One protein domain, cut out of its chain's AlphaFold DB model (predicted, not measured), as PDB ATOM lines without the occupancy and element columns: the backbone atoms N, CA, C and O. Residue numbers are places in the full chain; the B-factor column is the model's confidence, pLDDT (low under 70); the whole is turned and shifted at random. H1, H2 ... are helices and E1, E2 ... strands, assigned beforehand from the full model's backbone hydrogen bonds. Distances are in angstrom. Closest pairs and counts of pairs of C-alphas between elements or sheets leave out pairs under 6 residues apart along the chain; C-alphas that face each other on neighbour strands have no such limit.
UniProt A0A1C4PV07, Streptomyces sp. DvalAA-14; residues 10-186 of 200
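What this domain is: This is residues 10 to 186 of the 200 residues of a protein of Streptomyces sp. DvalAA-14 (UniProt A0A1C4PV07). A strongly twisted five-strand sheet has H6 packed along one face, and beyond H6 on that side lies a cluster of helices, H2 to H5, with H1 running from the sheet's E1 edge to this cluster. H7 packs on H6, and the hairpin E2 and E3 lies by the E7 edge, on the side away from H6. The printed part has 177 residues, with seven named helices and seven named strands in the order E1 H1 H2 H3 H4 H5 E2 E3 E4 E5 E6 E7 H6 H7. The mixed sheet runs E1 E4 E5 E6 E7, and E2 and E3 form an antiparallel sheet of two. The class is mixed, helices and strands, and the whole is compact, with a radius of gyration of the C-alphas of 15.4 A and spans of 47 by 38 by 34 A.

Where its parts are: Find C-alpha 10 at (291.962, 280.924, 192.641), where E1, residues 10 to 14, begins. The sheet goes on with E4, 115 to 120, E5, 124 to 130, 17.5 A long, E6, 134 to 140, and E7, 145 to 147. H6, 162 to 172, spans 15.2 A, and H7, 176 to 183, ends at C-alpha 183, (288.411, 268.330, 217.049). H1, 20 to 35, spans 23.0 A, with a kink of 59 degrees near residue 28. Next look for H2, 38 to 41, H3, 43 to 56, 20.2 A, H4, 58 to 71, 20.7 A, and H5, 75 to 79. E2, 92 to 97, and E3, 100 to 105, follow.

How they stand to each other: E4 to E7 form a meander, each strand the antiparallel neighbour of the one before: see N 117 and O 127, 2.8 A, N 136 and O 128, 2.8 A, and N 146 and O 138, 2.9 A. E1 is parallel to E4, with N 11 and O 116 at 2.9 A. H1 and H6 are on the same face, giving two layers, helices on one face of a sheet; H6 runs along the strands at a height over the sheet of 7.5 A. H6 touches H7, closest C-alphas Leu 169 and Ala 179, 5.6 A. H5 is the hub, touching H2, H3 and H4; its closest C-alphas to H3 are Ala 78 and Ala 46, 4.9 A. H4 touches H1 with residues 67 to 71 alone, about perpendicular at 89 degrees, closest C-alphas Leu 71 and Arg 26, 5.9 A. In the hairpin E2 and E3, N 95 and O 102 are 2.9 A apart. Every O i to N i+4 pair is within hydrogen-bond range in H3, H5, H6 and H7, against 6 of 12 in H1 and 6 of 10 in H4; H2 is too short for one.

The domain as a whole: The C-alphas of Pro 43 and Asn 98, the two farthest apart, are 47.5 A apart. The printed part has no cut. The links H5 to E2 and E7 to H6 are long. The mean pLDDT of the printed part is 90.0, and residues 87 to 93 and 151 to 157 are under 70.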
ATOM      1  N   ALA A  10     293.236 281.486 192.226       96.94
ATOM      2  CA  ALA A  10     291.962 280.924 192.641       96.94
ATOM      3  C   ALA A  10     291.572 279.806 191.669       96.94
ATOM      4  O   ALA A  10     291.554 280.034 190.459       96.94
ATOM      5  N   ILE A  11     291.271 278.615 192.184       96.44
ATOM      6  CA  ILE A  11     290.882 277.457 191.370       96.44
ATOM      7  C   ILE A  11     289.599 276.815 191.904       96.44
ATOM      8  O   ILE A  11     289.373 276.741 193.111       96.44
ATOM      9  N   GLU A  12     288.755 276.339 190.994       97.19
ATOM     10  CA  GLU A  12     287.568 275.541 191.307       97.19
ATOM     11  C   GLU A  12     287.831 274.111 190.848       97.19
ATOM     12  O   GLU A  12     288.205 273.891 189.691       97.19
ATOM     13  N   VAL A  13     287.709 273.161 191.773       97.31
ATOM     14  CA  VAL A  13     288.145 271.773 191.567       97.31
ATOM     15  C   VAL A  13     287.013 270.754 191.674       97.31
ATOM     16  O   VAL A  13     287.267 269.559 191.541       97.31
ATOM     17  N   GLY A  14     285.778 271.198 191.914       97.06
ATOM     18  CA  GLY A  14     284.616 270.340 192.090       97.06
ATOM     19  C   GLY A  14     284.853 269.275 193.153       97.06
ATOM     20  O   GLY A  14     285.485 269.515 194.184       97.06
ATOM     21  N   ASP A  15     284.392 268.062 192.876       97.25
ATOM     22  CA  ASP A  15     284.659 266.884 193.702       97.25
ATOM     23  C   ASP A  15     286.072 266.300 193.495       97.25
ATOM     24  O   ASP A  15     286.426 265.289 194.115       97.25
ATOM     25  N   GLY A  16     286.885 266.921 192.636       96.38
ATOM     26  CA  GLY A  16     288.217 266.479 192.243       96.38
ATOM     27  C   GLY A  16     288.236 265.380 191.180       96.38
ATOM     28  O   GLY A  16     289.314 264.874 190.895       96.38
ATOM     29  N   GLY A  17     287.097 264.968 190.613       96.31
ATOM     30  CA  GLY A  17     287.008 263.858 189.655       96.31
ATOM     31  C   GLY A  17     287.265 264.225 188.192       96.31
ATOM     32  O   GLY A  17     287.597 263.352 187.394       96.31
ATOM     33  N   ASP A  18     287.146 265.501 187.831       95.19
ATOM     34  CA  ASP A  18     287.241 265.986 186.444       95.19
ATOM     35  C   ASP A  18     288.677 266.280 185.965       95.19
ATOM     36  O   ASP A  18     288.891 266.726 184.837       95.19
ATOM     37  N   GLY A  19     289.674 266.032 186.818       95.38
ATOM     38  CA  GLY A  19     291.087 266.239 186.513       95.38
ATOM     39  C   GLY A  19     291.602 267.666 186.717       95.38
ATOM     40  O   GLY A  19     292.815 267.861 186.633       95.38
ATOM     41  N   ARG A  20     290.758 268.658 187.049       95.62
ATOM     42  CA  ARG A  20     291.227 270.031 187.331       95.62
ATOM     43  C   ARG A  20     292.142 270.087 188.543       95.62
ATOM     44  O   ARG A  20     293.213 270.688 188.475       95.62
ATOM     45  N   TRP A  21     291.769 269.386 189.616       96.94
ATOM     46  CA  TRP A  21     292.646 269.235 190.776       96.94
ATOM     47  C   TRP A  21     293.972 268.569 190.393       96.94
ATOM     48  O   TRP A  21     295.034 269.043 190.775       96.94
ATOM     49  N   ALA A  22     293.939 267.503 189.590       96.00
ATOM     50  CA  ALA A  22     295.150 266.788 189.196       96.00
ATOM     51  C   ALA A  22     296.080 267.624 188.308       96.00
ATOM     52  O   ALA A  22     297.299 267.537 188.456       96.00
ATOM     53  N   ALA A  23     295.528 268.435 187.403       94.94
ATOM     54  CA  ALA A  23     296.306 269.361 186.584       94.94
ATOM     55  C   ALA A  23     297.089 270.358 187.454       94.94
ATOM     56  O   ALA A  23     298.254 270.633 187.175       94.94
ATOM     57  N   TYR A  24     296.470 270.825 188.541       94.62
ATOM     58  CA  TYR A  24     297.105 271.674 189.542       94.62
ATOM     59  C   TYR A  24     298.113 270.918 190.428       94.62
ATOM     60  O   TYR A  24     299.224 271.390 190.659       94.62
ATOM     61  N   ALA A  25     297.742 269.736 190.920       95.31
ATOM     62  CA  ALA A  25     298.476 269.039 191.970       95.31
ATOM     63  C   ALA A  25     299.693 268.252 191.456       95.31
ATOM     64  O   ALA A  25     300.668 268.113 192.185       95.31
ATOM     65  N   ARG A  26     299.688 267.744 190.214       94.25
ATOM     66  CA  ARG A  26     300.794 266.914 189.684       94.25
ATOM     67  C   ARG A  26     302.162 267.621 189.657       94.25
ATOM     68  O   ARG A  26     303.138 266.959 190.010       94.25
ATOM     69  N   PRO A  27     302.289 268.898 189.238       91.81
ATOM     70  CA  PRO A  27     303.563 269.613 189.313       91.81
ATOM     71  C   PRO A  27     304.056 269.761 190.758       91.81
ATOM     72  O   PRO A  27     305.186 269.386 191.053       91.81
ATOM     73  N   LEU A  28     303.175 270.200 191.664       90.94
ATOM     74  CA  LEU A  28     303.495 270.411 193.080       90.94
ATOM     75  C   LEU A  28     303.808 269.108 193.813       90.94
ATOM     76  O   LEU A  28     304.674 269.074 194.679       90.94
ATOM     77  N   TRP A  29     303.149 268.011 193.441       90.94
ATOM     78  CA  TRP A  29     303.399 266.694 194.015       90.94
ATOM     79  C   TRP A  29     304.870 266.288 193.890       90.94
ATOM     80  O   TRP A  29     305.455 265.820 194.863       90.94
ATOM     81  N   ARG A  30     305.502 266.551 192.739       84.94
ATOM     82  CA  ARG A  30     306.930 266.252 192.519       84.94
ATOM     83  C   ARG A  30     307.858 267.049 193.435       84.94
ATOM     84  O   ARG A  30     308.957 266.599 193.734       84.94
ATOM     85  N   GLU A  31     307.427 268.225 193.875       85.56
ATOM     86  CA  GLU A  31     308.180 269.070 194.803       85.56
ATOM     87  C   GLU A  31     307.927 268.639 196.260       85.56
ATOM     88  O   GLU A  31     308.841 268.575 197.088       85.56
ATOM     89  N   MET A  32     306.679 268.278 196.565       88.81
ATOM     90  CA  MET A  32     306.199 268.016 197.919       88.81
ATOM     91  C   MET A  32     306.343 266.566 198.377       88.81
ATOM     92  O   MET A  32     306.323 266.329 199.583       88.81
ATOM     93  N   GLU A  33     306.527 265.588 197.484       87.62
ATOM     94  CA  GLU A  33     306.632 264.172 197.870       87.62
ATOM     95  C   GLU A  33     307.749 263.926 198.892       87.62
ATOM     96  O   GLU A  33     307.656 263.035 199.741       87.62
ATOM     97  N   SER A  34     308.794 264.760 198.874       87.75
ATOM     98  CA  SER A  34     309.883 264.719 199.849       87.75
ATOM     99  C   SER A  34     309.400 264.939 201.289       87.75
ATOM    100  O   SER A  34     310.028 264.439 202.219       87.75
ATOM    101  N   LEU A  35     308.279 265.637 201.503       89.06
ATOM    102  CA  LEU A  35     307.680 265.839 202.824       89.06
ATOM    103  C   LEU A  35     307.149 264.536 203.433       89.06
ATOM    104  O   LEU A  35     306.991 264.480 204.651       89.06
ATOM    105  N   LEU A  36     306.901 263.494 202.632       91.25
ATOM    106  CA  LEU A  36     306.552 262.175 203.152       91.25
ATOM    107  C   LEU A  36     307.736 261.589 203.931       91.25
ATOM    108  O   LEU A  36     308.841 261.448 203.402       91.25
ATOM    109  N   THR A  37     307.491 261.229 205.188       90.62
ATOM    110  CA  THR A  37     308.476 260.559 206.048       90.62
ATOM    111  C   THR A  37     308.922 259.218 205.465       90.62
ATOM    112  O   THR A  37     308.181 258.565 204.730       90.62
ATOM    113  N   GLU A  38     310.121 258.772 205.842       90.94
ATOM    114  CA  GLU A  38     310.643 257.456 205.449       90.94
ATOM    115  C   GLU A  38     309.693 256.325 205.855       90.94
ATOM    116  O   GLU A  38     309.414 255.439 205.052       90.94
ATOM    117  N   GLU A  39     309.114 256.399 207.060       88.06
ATOM    118  CA  GLU A  39     308.113 255.434 207.519       88.06
ATOM    119  C   GLU A  39     306.909 255.389 206.566       88.06
ATOM    120  O   GLU A  39     306.515 254.306 206.134       88.06
ATOM    121  N   GLY A  40     306.366 256.551 206.182       90.06
ATOM    122  CA  GLY A  40     305.220 256.659 205.273       90.06
ATOM    123  C   GLY A  40     305.477 256.143 203.854       90.06
ATOM    124  O   GLY A  40     304.518 255.827 203.154       90.06
ATOM    125  N   ARG A  41     306.746 256.028 203.440       92.88
ATOM    126  CA  ARG A  41     307.156 255.439 202.152       92.88
ATOM    127  C   ARG A  41     307.209 253.911 202.183       92.88
ATOM    128  O   ARG A  41     307.225 253.279 201.132       92.88
ATOM    129  N   THR A  42     307.236 253.298 203.365       94.62
ATOM    130  CA  THR A  42     307.166 251.835 203.479       94.62
ATOM    131  C   THR A  42     305.723 251.348 203.292       94.62
ATOM    132  O   THR A  42     304.800 252.032 203.739       94.62
ATOM    133  N   PRO A  43     305.490 250.142 202.732       94.56
ATOM    134  CA  PRO A  43     304.139 249.576 202.636       94.56
ATOM    135  C   PRO A  43     303.413 249.525 203.991       94.56
ATOM    136  O   PRO A  43     302.260 249.921 204.110       94.56
ATOM    137  N   GLN A  44     304.129 249.132 205.047       94.25
ATOM    138  CA  GLN A  44     303.587 249.021 206.406       94.25
ATOM    139  C   GLN A  44     303.198 250.385 206.995       94.25
ATOM    140  O   GLN A  44     302.181 250.502 207.683       94.25
ATOM    141  N   GLY A  45     304.003 251.422 206.749       93.12
ATOM    142  CA  GLY A  45     303.693 252.781 207.181       93.12
ATOM    143  C   GLY A  45     302.536 253.389 206.393       93.12
ATOM    144  O   GLY A  45     301.655 253.997 207.003       93.12
ATOM    145  N   ALA A  46     302.483 253.157 205.079       94.12
ATOM    146  CA  ALA A  46     301.367 253.556 204.225       94.12
ATOM    147  C   ALA A  46     300.040 252.933 204.694       94.12
ATOM    148  O   ALA A  46     299.056 253.651 204.898       94.12
ATOM    149  N   ASP A  47     300.027 251.624 204.962       95.25
ATOM    150  CA  ASP A  47     298.855 250.920 205.495       95.25
ATOM    151  C   ASP A  47     298.425 251.478 206.854       95.25
ATOM    152  O   ASP A  47     297.238 251.708 207.096       95.25
ATOM    153  N   ARG A  48     299.392 251.764 207.734       94.69
ATOM    154  CA  ARG A  48     299.142 252.339 209.060       94.69
ATOM    155  C   ARG A  48     298.463 253.703 208.977       94.69
ATOM    156  O   ARG A  48     297.470 253.918 209.673       94.69
ATOM    157  N   VAL A  49     298.966 254.621 208.150       95.25
ATOM    158  CA  VAL A  49     298.355 255.955 208.031       95.25
ATOM    159  C   VAL A  49     297.012 255.921 207.314       95.25
ATOM    160  O   VAL A  49     296.107 256.658 207.702       95.25
ATOM    161  N   ARG A  50     296.826 255.019 206.343       96.31
ATOM    162  CA  ARG A  50     295.516 254.797 205.715       96.31
ATOM    163  C   ARG A  50     294.495 254.224 206.693       96.31
ATOM    164  O   ARG A  50     293.345 254.661 206.693       96.31
ATOM    165  N   ALA A  51     294.899 253.280 207.542       96.56
ATOM    166  CA  ALA A  51     294.042 252.739 208.592       96.56
ATOM    167  C   ALA A  51     293.657 253.819 209.613       96.56
ATOM    168  O   ALA A  51     292.483 253.931 209.963       96.56
ATOM    169  N   LEU A  52     294.617 254.655 210.030       95.81
ATOM    170  CA  LEU A  52     294.357 255.792 210.913       95.81
ATOM    171  C   LEU A  52     293.356 256.771 210.284       95.81
ATOM    172  O   LEU A  52     292.382 257.151 210.931       95.81
ATOM    173  N   PHE A  53     293.561 257.139 209.015       97.31
ATOM    174  CA  PHE A  53     292.659 258.026 208.278       97.31
ATOM    175  C   PHE A  53     291.239 257.454 208.215       97.31
ATOM    176  O   PHE A  53     290.286 258.138 208.574       97.31
ATOM    177  N   ARG A  54     291.090 256.173 207.860       97.94
ATOM    178  CA  ARG A  54     289.783 255.499 207.815       97.94
ATOM    179  C   ARG A  54     289.094 255.447 209.181       97.94
ATOM    180  O   ARG A  54     287.874 255.532 209.238       97.94
ATOM    181  N   ALA A  55     289.853 255.296 210.265       97.44
ATOM    182  CA  ALA A  55     289.294 255.225 211.612       97.44
ATOM    183  C   ALA A  55     288.738 256.572 212.107       97.44
ATOM    184  O   ALA A  55     287.758 256.586 212.847       97.44
ATOM    185  N   HIS A  56     289.354 257.691 211.712       97.50
ATOM    186  CA  HIS A  56     289.041 259.015 212.265       97.50
ATOM    187  C   HIS A  56     288.351 259.978 211.293       97.50
ATOM    188  O   HIS A  56     287.699 260.911 211.750       97.50
ATOM    189  N   MET A  57     288.503 259.775 209.984       97.88
ATOM    190  CA  MET A  57     287.917 260.602 208.922       97.88
ATOM    191  C   MET A  57     287.304 259.723 207.809       97.88
ATOM    192  O   MET A  57     287.630 259.905 206.630       97.88
ATOM    193  N   PRO A  58     286.450 258.731 208.145       98.25
ATOM    194  CA  PRO A  58     285.901 257.793 207.164       98.25
ATOM    195  C   PRO A  58     285.138 258.494 206.034       98.25
ATOM    196  O   PRO A  58     285.169 258.024 204.898       98.25
ATOM    197  N   GLU A  59     284.502 259.631 206.320       98.56
ATOM    198  CA  GLU A  59     283.724 260.395 205.347       98.56
ATOM    199  C   GLU A  59     284.591 260.919 204.192       98.56
ATOM    200  O   GLU A  59     284.118 260.992 203.062       98.56
ATOM    201  N   LEU A  60     285.874 261.220 204.435       98.62
ATOM    202  CA  LEU A  60     286.797 261.722 203.410       98.62
ATOM    203  C   LEU A  60     287.524 260.624 202.628       98.62
ATOM    204  O   LEU A  60     288.220 260.936 201.664       98.62
ATOM    205  N   VAL A  61     287.382 259.348 203.000       98.50
ATOM    206  CA  VAL A  61     288.078 258.239 202.319       98.50
ATOM    207  C   VAL A  61     287.781 258.198 200.812       98.50
ATOM    208  O   VAL A  61     288.741 258.104 200.046       98.50
ATOM    209  N   PRO A  62     286.525 258.353 200.338       98.25
ATOM    210  CA  PRO A  62     286.245 258.370 198.901       98.25
ATOM    211  C   PRO A  62     286.942 259.517 198.158       98.25
ATOM    212  O   PRO A  62     287.400 259.330 197.031       98.25
ATOM    213  N   ALA A  63     287.044 260.697 198.782       98.31
ATOM    214  CA  ALA A  63     287.775 261.825 198.213       98.31
ATOM    215  C   ALA A  63     289.279 261.531 198.179       98.31
ATOM    216  O   ALA A  63     289.903 261.670 197.131       98.31
ATOM    217  N   LEU A  64     289.847 261.031 199.279       97.88
ATOM    218  CA  LEU A  64     291.257 260.652 199.349       97.88
ATOM    219  C   LEU A  64     291.625 259.633 198.264       97.88
ATOM    220  O   LEU A  64     292.623 259.821 197.574       97.88
ATOM    221  N   ASP A  65     290.832 258.573 198.089       97.12
ATOM    222  CA  ASP A  65     291.092 257.541 197.081       97.12
ATOM    223  C   ASP A  65     291.012 258.111 195.654       97.12
ATOM    224  O   ASP A  65     291.885 257.838 194.825       97.12
ATOM    225  N   ARG A  66     290.019 258.969 195.383       97.12
ATOM    226  CA  ARG A  66     289.856 259.650 194.089       97.12
ATOM    227  C   ARG A  66     291.020 260.585 193.764       97.12
ATOM    228  O   ARG A  66     291.497 260.599 192.631       97.12
ATOM    229  N   LEU A  67     291.488 261.365 194.734       97.50
ATOM    230  CA  LEU A  67     292.615 262.282 194.564       97.50
ATOM    231  C   LEU A  67     293.939 261.506 194.434       97.50
ATOM    232  O   LEU A  67     294.714 261.740 193.508       97.50
ATOM    233  N   ALA A  68     294.173 260.503 195.285       96.00
ATOM    234  CA  ALA A  68     295.378 259.671 195.237       96.00
ATOM    235  C   ALA A  68     295.534 258.948 193.890       96.00
ATOM    236  O   ALA A  68     296.627 258.936 193.319       96.00
ATOM    237  N   GLY A  69     294.435 258.412 193.345       95.81
ATOM    238  CA  GLY A  69     294.421 257.743 192.041       95.81
ATOM    239  C   GLY A  69     294.875 258.633 190.877       95.81
ATOM    240  O   GLY A  69     295.281 258.122 189.835       95.81
ATOM    241  N   GLN A  70     294.863 259.956 191.054       95.62
ATOM    242  CA  GLN A  70     295.279 260.909 190.033       95.62
ATOM    243  C   GLN A  70     296.740 261.366 190.153       95.62
ATOM    244  O   GLN A  70     297.290 261.821 189.156       95.62
ATOM    245  N   LEU A  71     297.400 261.253 191.311       90.88
ATOM    246  CA  LEU A  71     298.805 261.676 191.464       90.88
ATOM    247  C   LEU A  71     299.808 260.614 190.992       90.88
ATOM    248  O   LEU A  71     300.889 260.962 190.515       90.88
ATOM    249  N   GLY A  72     299.408 259.339 191.025       78.62
ATOM    250  CA  GLY A  72     300.255 258.200 190.670       78.62
ATOM    251  C   GLY A  72     301.253 257.830 191.775       78.62
ATOM    252  O   GLY A  72     301.636 258.661 192.593       78.62
ATOM    253  N   GLY A  73     301.675 256.563 191.781       81.31
ATOM    254  CA  GLY A  73     302.568 256.001 192.801       81.31
ATOM    255  C   GLY A  73     301.835 255.554 194.079       81.31
ATOM    256  O   GLY A  73     300.803 256.129 194.440       81.31
ATOM    257  N   PRO A  74     302.322 254.506 194.769       78.31
ATOM    258  CA  PRO A  74     301.726 254.034 196.022       78.31
ATOM    259  C   PRO A  74     301.811 255.068 197.163       78.31
ATOM    260  O   PRO A  74     300.982 255.058 198.075       78.31
ATOM    261  N   GLU A  75     302.767 255.997 197.101       91.31
ATOM    262  CA  GLU A  75     303.040 257.006 198.126       91.31
ATOM    263  C   GLU A  75     301.964 258.092 198.202       91.31
ATOM    264  O   GLU A  75     301.716 258.624 199.285       91.31
ATOM    265  N   ALA A  76     301.288 258.401 197.089       94.06
ATOM    266  CA  ALA A  76     300.262 259.444 197.041       94.06
ATOM    267  C   ALA A  76     299.135 259.178 198.049       94.06
ATOM    268  O   ALA A  76     298.684 260.076 198.760       94.06
ATOM    269  N   GLY A  77     298.722 257.913 198.166       95.06
ATOM    270  CA  GLY A  77     297.685 257.503 199.106       95.06
ATOM    271  C   GLY A  77     298.093 257.661 200.571       95.06
ATOM    272  O   GLY A  77     297.223 257.922 201.394       95.06
ATOM    273  N   ALA A  78     299.378 257.509 200.898       95.38
ATOM    274  CA  ALA A  78     299.900 257.741 202.244       95.38
ATOM    275  C   ALA A  78     300.087 259.240 202.510       95.38
ATOM    276  O   ALA A  78     299.708 259.734 203.571       95.38
ATOM    277  N   PHE A  79     300.613 259.973 201.531       95.62
ATOM    278  CA  PHE A  79     300.856 261.407 201.616       95.62
ATOM    279  C   PHE A  79     299.580 262.208 201.865       95.62
ATOM    280  O   PHE A  79     299.532 262.999 202.809       95.62
ATOM    281  N   LEU A  80     298.524 261.946 201.089       96.75
ATOM    282  CA  LEU A  80     297.258 262.669 201.204       96.75
ATOM    283  C   LEU A  80     296.533 262.406 202.533       96.75
ATOM    284  O   LEU A  80     295.633 263.157 202.880       96.75
ATOM    285  N   THR A  81     296.941 261.422 203.343       96.31
ATOM    286  CA  THR A  81     296.413 261.300 204.718       96.31
ATOM    287  C   THR A  81     296.868 262.441 205.631       96.31
ATOM    288  O   THR A  81     296.278 262.647 206.688       96.31
ATOM    289  N   HIS A  82     297.956 263.132 205.276       94.88
ATOM    290  CA  HIS A  82     298.694 264.069 206.123       94.88
ATOM    291  C   HIS A  82     299.113 263.519 207.501       94.88
ATOM    292  O   HIS A  82     299.406 264.296 208.409       94.88
ATOM    293  N   ALA A  83     299.166 262.197 207.690       93.19
ATOM    294  CA  ALA A  83     299.540 261.579 208.967       93.19
ATOM    295  C   ALA A  83     301.007 261.111 209.032       93.19
ATOM    296  O   ALA A  83     301.466 260.643 210.072       93.19
ATOM    297  N   ALA A  84     301.747 261.242 207.926       90.88
ATOM    298  CA  ALA A  84     303.156 260.864 207.801       90.88
ATOM    299  C   ALA A  84     304.005 261.984 207.175       90.88
ATOM    300  O   ALA A  84     304.965 261.704 206.456       90.88
ATOM    301  N   LEU A  85     303.644 263.247 207.419       88.50
ATOM    302  CA  LEU A  85     304.357 264.405 206.880       88.50
ATOM    303  C   LEU A  85     305.406 264.943 207.853       88.50
ATOM    304  O   LEU A  85     305.181 265.022 209.064       88.50
ATOM    305  N   ARG A  86     306.536 265.382 207.298       79.00
ATOM    306  CA  ARG A  86     307.499 266.236 208.000       79.00
ATOM    307  C   ARG A  86     306.848 267.597 208.315       79.00
ATOM    308  O   ARG A  86     305.988 268.051 207.563       79.00
ATOM    309  N   PRO A  87     307.212 268.247 209.431       66.81
ATOM    310  CA  PRO A  87     306.626 269.505 209.848       66.81
ATOM    311  C   PRO A  87     307.045 270.627 208.911       66.81
ATOM    312  O   PRO A  87     308.135 270.616 208.342       66.81
ATOM    313  N   PHE A  88     306.176 271.621 208.835       65.69
ATOM    314  CA  PHE A  88     306.372 272.862 208.105       65.69
ATOM    315  C   PHE A  88     306.503 274.035 209.088       65.69
ATOM    316  O   PHE A  88     306.174 273.914 210.273       65.69
ATOM    317  N   SER A  89     307.041 275.152 208.600       58.34
ATOM    318  CA  SER A  89     307.318 276.336 209.415       58.34
ATOM    319  C   SER A  89     306.020 277.031 209.851       58.34
ATOM    320  O   SER A  89     305.139 277.222 209.017       58.34
ATOM    321  N   PRO A  90     305.870 277.435 211.124       58.53
ATOM    322  CA  PRO A  90     304.724 278.225 211.563       58.53
ATOM    323  C   PRO A  90     304.936 279.741 211.394       58.53
ATOM    324  O   PRO A  90     306.014 280.254 211.686       58.53
ATOM    325  N   GLY A  91     303.872 280.465 211.018       60.34
ATOM    326  CA  GLY A  91     303.806 281.935 211.039       60.34
ATOM    327  C   GLY A  91     302.411 282.457 210.672       60.34
ATOM    328  O   GLY A  91     301.978 282.297 209.532       60.34
ATOM    329  N   CYS A  92     301.674 283.037 211.626       66.31
ATOM    330  CA  CYS A  92     300.401 283.707 211.334       66.31
ATOM    331  C   CYS A  92     299.928 284.643 212.456       66.31
ATOM    332  O   CYS A  92     300.169 284.389 213.637       66.31
ATOM    333  N   THR A  93     299.116 285.633 212.076       69.56
ATOM    334  CA  THR A  93     298.331 286.497 212.972       69.56
ATOM    335  C   THR A  93     296.845 286.377 212.620       69.56
ATOM    336  O   THR A  93     296.504 286.315 211.442       69.56
ATOM    337  N   GLN A  94     295.942 286.335 213.605       79.06
ATOM    338  CA  GLN A  94     294.495 286.247 213.350       79.06
ATOM    339  C   GLN A  94     293.646 286.940 214.422       79.06
ATOM    340  O   GLN A  94     294.058 287.035 215.578       79.06
ATOM    341  N   ILE A  95     292.439 287.362 214.040       78.38
ATOM    342  CA  ILE A  95     291.401 287.890 214.932       78.38
ATOM    343  C   ILE A  95     290.028 287.370 214.494       78.38
ATOM    344  O   ILE A  95     289.704 287.361 213.308       78.38
ATOM    345  N   GLY A  96     289.217 286.942 215.461       79.06
ATOM    346  CA  GLY A  96     287.830 286.541 215.246       79.06
ATOM    347  C   GLY A  96     286.908 287.292 216.200       79.06
ATOM    348  O   GLY A  96     287.123 287.252 217.410       79.06
ATOM    349  N   GLN A  97     285.898 287.986 215.675       77.81
ATOM    350  CA  GLN A  97     284.919 288.716 216.482       77.81
ATOM    351  C   GLN A  97     283.599 288.892 215.723       77.81
ATOM    352  O   GLN A  97     283.604 289.229 214.544       77.81
ATOM    353  N   ASN A  98     282.463 288.701 216.406       82.50
ATOM    354  CA  ASN A  98     281.117 288.984 215.882       82.50
ATOM    355  C   ASN A  98     280.838 288.371 214.494       82.50
ATOM    356  O   ASN A  98     280.332 289.045 213.600       82.50
ATOM    357  N   GLY A  99     281.214 287.103 214.291       80.94
ATOM    358  CA  GLY A  99     281.027 286.407 213.010       80.94
ATOM    359  C   GLY A  99     282.005 286.817 211.903       80.94
ATOM    360  O   GLY A  99     281.892 286.326 210.787       80.94
ATOM    361  N   THR A 100     282.976 287.683 212.196       82.00
ATOM    362  CA  THR A 100     284.076 288.032 211.289       82.00
ATOM    363  C   THR A 100     285.339 287.287 211.695       82.00
ATOM    364  O   THR A 100     285.664 287.216 212.881       82.00
ATOM    365  N   LEU A 101     286.071 286.773 210.707       83.38
ATOM    366  CA  LEU A 101     287.389 286.172 210.868       83.38
ATOM    367  C   LEU A 101     288.361 286.861 209.907       83.38
ATOM    368  O   LEU A 101     288.135 286.871 208.701       83.38
ATOM    369  N   LEU A 102     289.436 287.432 210.446       82.56
ATOM    370  CA  LEU A 102     290.534 288.014 209.681       82.56
ATOM    371  C   LEU A 102     291.825 287.279 210.026       82.56
ATOM    372  O   LEU A 102     292.116 287.028 211.200       82.56
ATOM    373  N   ARG A 103     292.622 286.976 209.002       82.81
ATOM    374  CA  ARG A 103     293.874 286.247 209.165       82.81
ATOM    375  C   ARG A 103     294.954 286.691 208.185       82.81
ATOM    376  O   ARG A 103     294.659 287.010 207.040       82.81
ATOM    377  N   ASN A 104     296.200 286.660 208.657       82.50
ATOM    378  CA  ASN A 104     297.421 286.833 207.880       82.50
ATOM    379  C   ASN A 104     298.355 285.628 208.075       82.50
ATOM    380  O   ASN A 104     298.498 285.146 209.203       82.50
ATOM    381  N   TYR A 105     299.014 285.179 207.005       76.62
ATOM    382  CA  TYR A 105     300.122 284.221 207.080       76.62
ATOM    383  C   TYR A 105     301.449 284.924 206.856       76.62
ATOM    384  O   TYR A 105     301.590 285.707 205.919       76.62
ATOM    385  N   ASP A 106     302.434 284.560 207.666       78.12
ATOM    386  CA  ASP A 106     303.782 285.112 207.604       78.12
ATOM    387  C   ASP A 106     304.720 284.060 206.994       78.12
ATOM    388  O   ASP A 106     305.582 283.495 207.668       78.12
ATOM    389  N   PHE A 107     304.499 283.746 205.713       74.69
ATOM    390  CA  PHE A 107     305.304 282.777 204.968       74.69
ATOM    391  C   PHE A 107     306.334 283.458 204.063       74.69
ATOM    392  O   PHE A 107     306.003 284.421 203.365       74.69
ATOM    393  N   PRO A 108     307.556 282.905 203.970       80.19
ATOM    394  CA  PRO A 108     308.402 283.114 202.806       80.19
ATOM    395  C   PRO A 108     307.644 282.732 201.518       80.19
ATOM    396  O   PRO A 108     306.952 281.709 201.508       80.19
ATOM    397  N   PRO A 109     307.747 283.519 200.430       82.12
ATOM    398  CA  PRO A 109     307.045 283.260 199.170       82.12
ATOM    399  C   PRO A 109     307.185 281.829 198.623       82.12
ATOM    400  O   PRO A 109     306.244 281.305 198.033       82.12
ATOM    401  N   ASP A 110     308.335 281.188 198.835       81.06
ATOM    402  CA  ASP A 110     308.655 279.823 198.398       81.06
ATOM    403  C   ASP A 110     308.057 278.714 199.284       81.06
ATOM    404  O   ASP A 110     308.037 277.557 198.876       81.06
ATOM    405  N   GLN A 111     307.536 279.052 200.466       79.56
ATOM    406  CA  GLN A 111     306.884 278.112 201.392       79.56
ATOM    407  C   GLN A 111     305.355 278.167 201.327       79.56
ATOM    408  O   GLN A 111     304.683 277.385 201.990       79.56
ATOM    409  N   CYS A 112     304.796 279.091 200.546       84.38
ATOM    410  CA  CYS A 112     303.360 279.223 200.363       84.38
ATOM    411  C   CYS A 112     302.931 278.471 199.101       84.38
ATOM    412  O   CYS A 112     303.410 278.787 198.012       84.38
ATOM    413  N   GLU A 113     301.986 277.532 199.204       89.44
ATOM    414  CA  GLU A 113     301.377 276.881 198.035       89.44
ATOM    415  C   GLU A 113     300.669 277.908 197.122       89.44
ATOM    416  O   GLU A 113     300.803 277.862 195.895       89.44
ATOM    417  N   GLY A 114     300.050 278.942 197.704       90.44
ATOM    418  CA  GLY A 114     299.526 280.100 196.967       90.44
ATOM    419  C   GLY A 114     298.192 279.867 196.258       90.44
ATOM    420  O   GLY A 114     297.881 280.601 195.322       90.44
ATOM    421  N   ALA A 115     297.425 278.846 196.648       94.44
ATOM    422  CA  ALA A 115     296.147 278.526 196.021       94.44
ATOM    423  C   ALA A 115     294.966 278.771 196.963       94.44
ATOM    424  O   ALA A 115     294.906 278.229 198.061       94.44
ATOM    425  N   ILE A 116     293.996 279.546 196.489       96.81
ATOM    426  CA  ILE A 116     292.658 279.638 197.072       96.81
ATOM    427  C   ILE A 116     291.780 278.669 196.285       96.81
ATOM    428  O   ILE A 116     291.663 278.779 195.065       96.81
ATOM    429  N   VAL A 117     291.187 277.695 196.961       98.06
ATOM    430  CA  VAL A 117     290.502 276.578 196.306       98.06
ATOM    431  C   VAL A 117     289.046 276.538 196.713       98.06
ATOM    432  O   VAL A 117     288.748 276.548 197.903       98.06
ATOM    433  N   SER A 118     288.162 276.446 195.721       98.44
ATOM    434  CA  SER A 118     286.763 276.055 195.886       98.44
ATOM    435  C   SER A 118     286.604 274.581 195.504       98.44
ATOM    436  O   SER A 118     286.942 274.192 194.384       98.44
ATOM    437  N   SER A 119     286.117 273.760 196.432       98.50
ATOM    438  CA  SER A 119     285.928 272.311 196.285       98.50
ATOM    439  C   SER A 119     284.525 271.882 196.714       98.50
ATOM    440  O   SER A 119     283.871 272.568 197.494       98.50
ATOM    441  N   CYS A 120     284.087 270.717 196.247       98.38
ATOM    442  CA  CYS A 120     282.844 270.057 196.636       98.38
ATOM    443  C   CYS A 120     283.097 268.556 196.865       98.38
ATOM    444  O   CYS A 120     282.589 267.710 196.131       98.38
ATOM    445  N   PHE A 121     283.962 268.211 197.828       98.31
ATOM    446  CA  PHE A 121     284.314 266.809 198.086       98.31
ATOM    447  C   PHE A 121     283.192 266.064 198.805       98.31
ATOM    448  O   PHE A 121     282.796 264.990 198.348       98.31
ATOM    449  N   LEU A 122     282.690 266.637 199.903       98.38
ATOM    450  CA  LEU A 122     281.444 266.234 200.561       98.38
ATOM    451  C   LEU A 122     280.401 267.351 200.490       98.38
ATOM    452  O   LEU A 122     279.206 267.078 200.389       98.38
ATOM    453  N   ARG A 123     280.868 268.602 200.535       98.50
ATOM    454  CA  ARG A 123     280.059 269.819 200.441       98.50
ATOM    455  C   ARG A 123     280.882 270.988 199.884       98.50
ATOM    456  O   ARG A 123     282.107 270.878 199.838       98.50
ATOM    457  N   PRO A 124     280.252 272.110 199.498       98.69
ATOM    458  CA  PRO A 124     280.984 273.302 199.087       98.69
ATOM    459  C   PRO A 124     281.872 273.858 200.210       98.69
ATOM    460  O   PRO A 124     281.395 274.219 201.289       98.69
ATOM    461  N   VAL A 125     283.170 273.962 199.935       98.75
ATOM    462  CA  VAL A 125     284.182 274.547 200.822       98.75
ATOM    463  C   VAL A 125     285.098 275.438 199.996       98.75
ATOM    464  O   VAL A 125     285.582 275.021 198.945       98.75
ATOM    465  N   ILE A 126     285.378 276.641 200.494       98.50
ATOM    466  CA  ILE A 126     286.421 277.520 199.960       98.50
ATOM    467  C   ILE A 126     287.486 277.764 201.025       98.50
ATOM    468  O   ILE A 126     287.155 277.963 202.192       98.50
ATOM    469  N   GLY A 127     288.762 277.764 200.650       97.00
ATOM    470  CA  GLY A 127     289.834 278.032 201.603       97.00
ATOM    471  C   GLY A 127     291.205 278.196 200.972       97.00
ATOM    472  O   GLY A 127     291.405 277.889 199.795       97.00
ATOM    473  N   MET A 128     292.154 278.679 201.771       95.00
ATOM    474  CA  MET A 128     293.561 278.706 201.392       95.00
ATOM    475  C   MET A 128     294.131 277.287 201.494       95.00
ATOM    476  O   MET A 128     294.253 276.736 202.591       95.00
ATOM    477  N   GLN A 129     294.453 276.689 200.352       94.38
ATOM    478  CA  GLN A 129     294.979 275.335 200.270       94.38
ATOM    479  C   GLN A 129     296.472 275.297 200.569       94.38
ATOM    480  O   GLN A 129     297.224 276.203 200.203       94.38
ATOM    481  N   ASP A 130     296.876 274.220 201.231       92.50
ATOM    482  CA  ASP A 130     298.274 273.883 201.432       92.50
ATOM    483  C   ASP A 130     298.462 272.367 201.487       92.50
ATOM    484  O   ASP A 130     297.584 271.610 201.927       92.50
ATOM    485  N   VAL A 131     299.627 271.922 201.036       92.94
ATOM    486  CA  VAL A 131     299.990 270.516 200.877       92.94
ATOM    487  C   VAL A 131     298.933 269.765 200.036       92.94
ATOM    488  O   VAL A 131     298.356 268.756 200.445       92.94
ATOM    489  N   LEU A 132     298.674 270.276 198.829       95.25
ATOM    490  CA  LEU A 132     297.824 269.735 197.750       95.25
ATOM    491  C   LEU A 132     296.310 269.694 197.984       95.25
ATOM    492  O   LEU A 132     295.553 269.785 197.018       95.25
ATOM    493  N   TRP A 133     295.847 269.472 199.213       97.19
ATOM    494  CA  TRP A 133     294.413 269.456 199.537       97.19
ATOM    495  C   TRP A 133     294.096 269.712 201.014       97.19
ATOM    496  O   TRP A 133     292.921 269.756 201.382       97.19
ATOM    497  N   GLY A 134     295.097 269.911 201.868       96.25
ATOM    498  CA  GLY A 134     294.869 270.451 203.203       96.25
ATOM    499  C   GLY A 134     294.408 271.908 203.126       96.25
ATOM    500  O   GLY A 134     294.532 272.552 202.087       96.25
ATOM    501  N   LEU A 135     293.857 272.435 204.216       95.62
ATOM    502  CA  LEU A 135     293.464 273.841 204.297       95.62
ATOM    503  C   LEU A 135     294.182 274.524 205.451       95.62
ATOM    504  O   LEU A 135     294.202 274.023 206.576       95.62
ATOM    505  N   LEU A 136     294.734 275.699 205.175       91.81
ATOM    506  CA  LEU A 136     295.249 276.569 206.215       91.81
ATOM    507  C   LEU A 136     294.106 277.315 206.925       91.81
ATOM    508  O   LEU A 136     294.153 277.519 208.142       91.81
ATOM    509  N   ASP A 137     293.081 277.710 206.173       93.81
ATOM    510  CA  ASP A 137     291.801 278.248 206.630       93.81
ATOM    511  C   ASP A 137     290.720 278.022 205.565       93.81
ATOM    512  O   ASP A 137     291.009 277.547 204.463       93.81
ATOM    513  N   GLY A 138     289.473 278.344 205.901       96.50
ATOM    514  CA  GLY A 138     288.387 278.368 204.936       96.50
ATOM    515  C   GLY A 138     287.016 278.559 205.564       96.50
ATOM    516  O   GLY A 138     286.881 278.750 206.777       96.50
ATOM    517  N   MET A 139     285.997 278.472 204.716       98.06
ATOM    518  CA  MET A 139     284.592 278.477 205.095       98.06
ATOM    519  C   MET A 139     283.777 277.491 204.252       98.06
ATOM    520  O   MET A 139     284.143 277.185 203.116       98.06
ATOM    521  N   ASN A 140     282.664 277.012 204.803       98.56
ATOM    522  CA  ASN A 140     281.712 276.151 204.097       98.56
ATOM    523  C   ASN A 140     280.355 276.841 203.869       98.56
ATOM    524  O   ASN A 140     280.105 277.946 204.352       98.56
ATOM    525  N   ASP A 141     279.459 276.173 203.146       98.38
ATOM    526  CA  ASP A 141     278.102 276.645 202.828       98.38
ATOM    527  C   ASP A 141     277.167 276.781 204.046       98.38
ATOM    528  O   ASP A 141     276.152 277.466 203.951       98.38
ATOM    529  N   ALA A 142     277.508 276.201 205.203       98.12
ATOM    530  CA  ALA A 142     276.784 276.435 206.457       98.12
ATOM    531  C   ALA A 142     277.217 277.727 207.178       98.12
ATOM    532  O   ALA A 142     276.635 278.083 208.203       98.12
ATOM    533  N   GLY A 143     278.236 278.431 206.670       96.44
ATOM    534  CA  GLY A 143     278.791 279.630 207.298       96.44
ATOM    535  C   GLY A 143     279.795 279.345 208.419       96.44
ATOM    536  O   GLY A 143     280.209 280.274 209.113       96.44
ATOM    537  N   LEU A 144     280.219 278.088 208.603       97.19
ATOM    538  CA  LEU A 144     281.330 277.767 209.495       97.19
ATOM    539  C   LEU A 144     282.633 278.243 208.852       97.19
ATOM    540  O   LEU A 144     282.964 277.814 207.749       97.19
ATOM    541  N   ALA A 145     283.386 279.076 209.569       96.62
ATOM    542  CA  ALA A 145     284.738 279.479 209.206       96.62
ATOM    543  C   ALA A 145     285.750 278.896 210.201       96.62
ATOM    544  O   ALA A 145     285.526 278.920 211.414       96.62
ATOM    545  N   VAL A 146     286.864 278.371 209.691       94.44
ATOM    546  CA  VAL A 146     287.931 277.769 210.497       94.44
ATOM    547  C   VAL A 146     289.270 278.326 210.047       94.44
ATOM    548  O   VAL A 146     289.560 278.386 208.856       94.44
ATOM    549  N   SER A 147     290.112 278.666 211.014       90.00
ATOM    550  CA  SER A 147     291.504 279.025 210.792       90.00
ATOM    551  C   SER A 147     292.409 278.389 211.839       90.00
ATOM    552  O   SER A 147     292.060 278.195 213.003       90.00
ATOM    553  N   LEU A 148     293.610 278.059 211.399       84.56
ATOM    554  CA  LEU A 148     294.729 277.625 212.214       84.56
ATOM    555  C   LEU A 148     295.380 278.779 212.980       84.56
ATOM    556  O   LEU A 148     295.290 279.946 212.632       84.56
ATOM    557  N   THR A 149     296.127 278.453 214.020       77.50
ATOM    558  CA  THR A 149     297.178 279.342 214.512       77.50
ATOM    559  C   THR A 149     298.265 278.532 215.177       77.50
ATOM    560  O   THR A 149     298.023 277.410 215.632       77.50
ATOM    561  N   TRP A 150     299.471 279.087 215.228       71.25
ATOM    562  CA  TRP A 150     300.535 278.484 216.004       71.25
ATOM    563  C   TRP A 150     300.260 278.656 217.498       71.25
ATOM    564  O   TRP A 150     300.348 279.750 218.047       71.25
ATOM    565  N   GLY A 151     299.957 277.547 218.171       65.25
ATOM    566  CA  GLY A 151     299.655 277.526 219.605       65.25
ATOM    567  C   GLY A 151     300.872 277.627 220.532       65.25
ATOM    568  O   GLY A 151     300.721 277.437 221.735       65.25
ATOM    569  N   GLY A 152     302.085 277.858 220.012       60.12
ATOM    570  CA  GLY A 152     303.280 278.094 220.834       60.12
ATOM    571  C   GLY A 152     303.887 276.859 221.512       60.12
ATOM    572  O   GLY A 152     304.841 277.001 222.273       60.12
ATOM    573  N   ARG A 153     303.372 275.648 221.257       60.09
ATOM    574  CA  ARG A 153     303.846 274.415 221.901       60.09
ATOM    575  C   ARG A 153     304.362 273.404 220.885       60.09
ATOM    576  O   ARG A 153     303.601 272.872 220.083       60.09
ATOM    577  N   SER A 154     305.636 273.054 221.014       55.03
ATOM    578  CA  SER A 154     306.225 271.882 220.364       55.03
ATOM    579  C   SER A 154     305.921 270.639 221.201       55.03
ATOM    580  O   SER A 154     306.729 270.196 222.012       55.03
ATOM    581  N   ALA A 155     304.700 270.125 221.081       51.16
ATOM    582  CA  ALA A 155     304.412 268.751 221.480       51.16
ATOM    583  C   ALA A 155     304.704 267.831 220.281       51.16
ATOM    584  O   ALA A 155     304.738 268.299 219.151       51.16
ATOM    585  N   TYR A 156     304.936 266.543 220.517       58.97
ATOM    586  CA  TYR A 156     305.310 265.586 219.474       58.97
ATOM    587  C   TYR A 156     304.408 264.361 219.593       58.97
ATOM    588  O   TYR A 156     304.162 263.892 220.705       58.97
ATOM    589  N   GLY A 157     303.899 263.844 218.478       60.69
ATOM    590  CA  GLY A 157     303.008 262.688 218.514       60.69
ATOM    591  C   GLY A 157     302.593 262.202 217.135       60.69
ATOM    592  O   GLY A 157     302.775 262.897 216.141       60.69
ATOM    593  N   ARG A 158     302.033 260.992 217.100       74.56
ATOM    594  CA  ARG A 158     301.432 260.403 215.899       74.56
ATOM    595  C   ARG A 158     300.033 260.987 215.712       74.56
ATOM    596  O   ARG A 158     299.273 261.055 216.676       74.56
ATOM    597  N   GLY A 159     299.680 261.356 214.488       87.62
ATOM    598  CA  GLY A 159     298.395 261.979 214.195       87.62
ATOM    599  C   GLY A 159     298.395 262.737 212.875       87.62
ATOM    600  O   GLY A 159     299.381 262.747 212.139       87.62
ATOM    601  N   PHE A 160     297.294 263.413 212.594       92.25
ATOM    602  CA  PHE A 160     297.111 264.195 211.378       92.25
ATOM    603  C   PHE A 160     297.791 265.559 211.476       92.25
ATOM    604  O   PHE A 160     297.765 266.193 212.534       92.25
ATOM    605  N   ALA A 161     298.354 266.048 210.370       90.38
ATOM    606  CA  ALA A 161     298.678 267.461 210.255       90.38
ATOM    607  C   ALA A 161     297.388 268.277 210.378       90.38
ATOM    608  O   ALA A 161     296.343 267.906 209.841       90.38
ATOM    609  N   ILE A 162     297.456 269.419 211.053       90.06
ATOM    610  CA  ILE A 162     296.256 270.215 211.312       90.06
ATOM    611  C   ILE A 162     295.581 270.720 210.012       90.06
ATOM    612  O   ILE A 162     294.377 270.947 210.007       90.06
ATOM    613  N   LEU A 163     296.310 270.788 208.888       93.00
ATOM    614  CA  LEU A 163     295.771 271.156 207.570       93.00
ATOM    615  C   LEU A 163     294.610 270.253 207.125       93.00
ATOM    616  O   LEU A 163     293.577 270.740 206.664       93.00
ATOM    617  N   ILE A 164     294.752 268.930 207.282       96.62
ATOM    618  CA  ILE A 164     293.684 267.999 206.896       96.62
ATOM    619  C   ILE A 164     292.551 267.986 207.921       96.62
ATOM    620  O   ILE A 164     291.401 267.731 207.581       96.62
ATOM    621  N   VAL A 165     292.856 268.327 209.175       96.19
ATOM    622  CA  VAL A 165     291.848 268.489 210.224       96.19
ATOM    623  C   VAL A 165     290.943 269.678 209.912       96.19
ATOM    624  O   VAL A 165     289.731 269.535 210.003       96.19
ATOM    625  N   VAL A 166     291.490 270.820 209.478       96.81
ATOM    626  CA  VAL A 166     290.686 271.984 209.049       96.81
ATOM    627  C   VAL A 166     289.751 271.608 207.913       96.81
ATOM    628  O   VAL A 166     288.551 271.860 208.017       96.81
ATOM    629  N   ARG A 167     290.279 270.948 206.872       98.38
ATOM    630  CA  ARG A 167     289.468 270.402 205.777       98.38
ATOM    631  C   ARG A 167     288.350 269.520 206.326       98.38
ATOM    632  O   ARG A 167     287.191 269.770 206.028       98.38
ATOM    633  N   TYR A 168     288.672 268.534 207.160       98.56
ATOM    634  CA  TYR A 168     287.680 267.612 207.712       98.56
ATOM    635  C   TYR A 168     286.573 268.318 208.501       98.56
ATOM    636  O   TYR A 168     285.396 268.002 208.324       98.56
ATOM    637  N   LEU A 169     286.923 269.298 209.337       98.50
ATOM    638  CA  LEU A 169     285.939 270.079 210.088       98.50
ATOM    639  C   LEU A 169     285.023 270.871 209.150       98.50
ATOM    640  O   LEU A 169     283.806 270.830 209.321       98.50
ATOM    641  N   LEU A 170     285.584 271.537 208.138       98.75
ATOM    642  CA  LEU A 170     284.808 272.294 207.153       98.75
ATOM    643  C   LEU A 170     283.916 271.394 206.288       98.75
ATOM    644  O   LEU A 170     282.817 271.803 205.936       98.75
ATOM    645  N   GLU A 171     284.333 270.165 205.994       98.62
ATOM    646  CA  GLU A 171     283.557 269.217 205.182       98.62
ATOM    647  C   GLU A 171     282.420 268.537 205.970       98.62
ATOM    648  O   GLU A 171     281.459 268.061 205.372       98.62
ATOM    649  N   THR A 172     282.491 268.486 207.309       98.50
ATOM    650  CA  THR A 172     281.584 267.646 208.129       98.50
ATOM    651  C   THR A 172     280.798 268.381 209.215       98.50
ATOM    652  O   THR A 172     279.900 267.792 209.823       98.50
ATOM    653  N   CYS A 173     281.111 269.648 209.498       98.50
ATOM    654  CA  CYS A 173     280.482 270.410 210.578       98.50
ATOM    655  C   CYS A 173     279.747 271.650 210.059       98.50
ATOM    656  O   CYS A 173     280.241 272.361 209.194       98.50
ATOM    657  N   ASP A 174     278.596 271.954 210.662       98.19
ATOM    658  CA  ASP A 174     277.821 273.168 210.348       98.19
ATOM    659  C   ASP A 174     278.050 274.295 211.360       98.19
ATOM    660  O   ASP A 174     277.771 275.454 211.084       98.19
ATOM    661  N   THR A 175     278.495 273.953 212.572       97.50
ATOM    662  CA  THR A 175     278.568 274.886 213.701       97.50
ATOM    663  C   THR A 175     279.890 274.765 214.438       97.50
ATOM    664  O   THR A 175     280.545 273.718 214.416       97.50
ATOM    665  N   VAL A 176     280.247 275.836 215.150       95.94
ATOM    666  CA  VAL A 176     281.437 275.883 216.007       95.94
ATOM    667  C   VAL A 176     281.408 274.761 217.048       95.94
ATOM    668  O   VAL A 176     282.400 274.059 217.202       95.94
ATOM    669  N   ASP A 177     280.268 274.519 217.701       96.69
ATOM    670  CA  ASP A 177     280.157 273.477 218.732       96.69
ATOM    671  C   ASP A 177     280.410 272.070 218.181       96.69
ATOM    672  O   ASP A 177     281.145 271.286 218.789       96.69
ATOM    673  N   LYS A 178     279.855 271.754 217.000       97.44
ATOM    674  CA  LYS A 178     280.123 270.478 216.317       97.44
ATOM    675  C   LYS A 178     281.607 270.359 215.965       97.44
ATOM    676  O   LYS A 178     282.207 269.316 216.230       97.44
ATOM    677  N   ALA A 179     282.203 271.425 215.427       97.06
ATOM    678  CA  ALA A 179     283.609 271.442 215.041       97.06
ATOM    679  C   ALA A 179     284.543 271.247 216.249       97.06
ATOM    680  O   ALA A 179     285.444 270.410 216.208       97.06
ATOM    681  N   VAL A 180     284.290 271.943 217.362       95.12
ATOM    682  CA  VAL A 180     285.037 271.780 218.620       95.12
ATOM    683  C   VAL A 180     284.862 270.369 219.187       95.12
ATOM    684  O   VAL A 180     285.834 269.768 219.649       95.12
ATOM    685  N   GLY A 181     283.646 269.819 219.136       95.69
ATOM    686  CA  GLY A 181     283.364 268.447 219.559       95.69
ATOM    687  C   GLY A 181     284.175 267.414 218.774       95.69
ATOM    688  O   GLY A 181     284.826 266.565 219.379       95.69
ATOM    689  N   ARG A 182     284.198 267.529 217.439       95.00
ATOM    690  CA  ARG A 182     284.986 266.658 216.551       95.00
ATOM    691  C   ARG A 182     286.488 266.819 216.762       95.00
ATOM    692  O   ARG A 182     287.194 265.823 216.869       95.00
ATOM    693  N   LEU A 183     286.982 268.053 216.876       93.19
ATOM    694  CA  LEU A 183     288.411 268.330 217.049       93.19
ATOM    695  C   LEU A 183     288.996 267.614 218.275       93.19
ATOM    696  O   LEU A 183     290.107 267.094 218.213       93.19
ATOM    697  N   ARG A 184     288.238 267.535 219.375       90.94
ATOM    698  CA  ARG A 184     288.670 266.871 220.616       90.94
ATOM    699  C   ARG A 184     288.893 265.362 220.475       90.94
ATOM    700  O   ARG A 184     289.627 264.806 221.285       90.94
ATOM    701  N   SER A 185     288.272 264.702 219.496       88.88
ATOM    702  CA  SER A 185     288.424 263.255 219.282       88.88
ATOM    703  C   SER A 185     289.469 262.892 218.224       88.88
ATOM    704  O   SER A 185     289.698 261.706 217.984       88.88
ATOM    705  N   LEU A 186     290.076 263.877 217.553       91.06
ATOM    706  CA  LEU A 186     291.043 263.638 216.484       91.06
ATOM    707  C   LEU A 186     292.476 263.584 217.036       91.06
ATOM    708  O   LEU A 186     292.888 264.494 217.759       91.06
TER     709      LEU A 186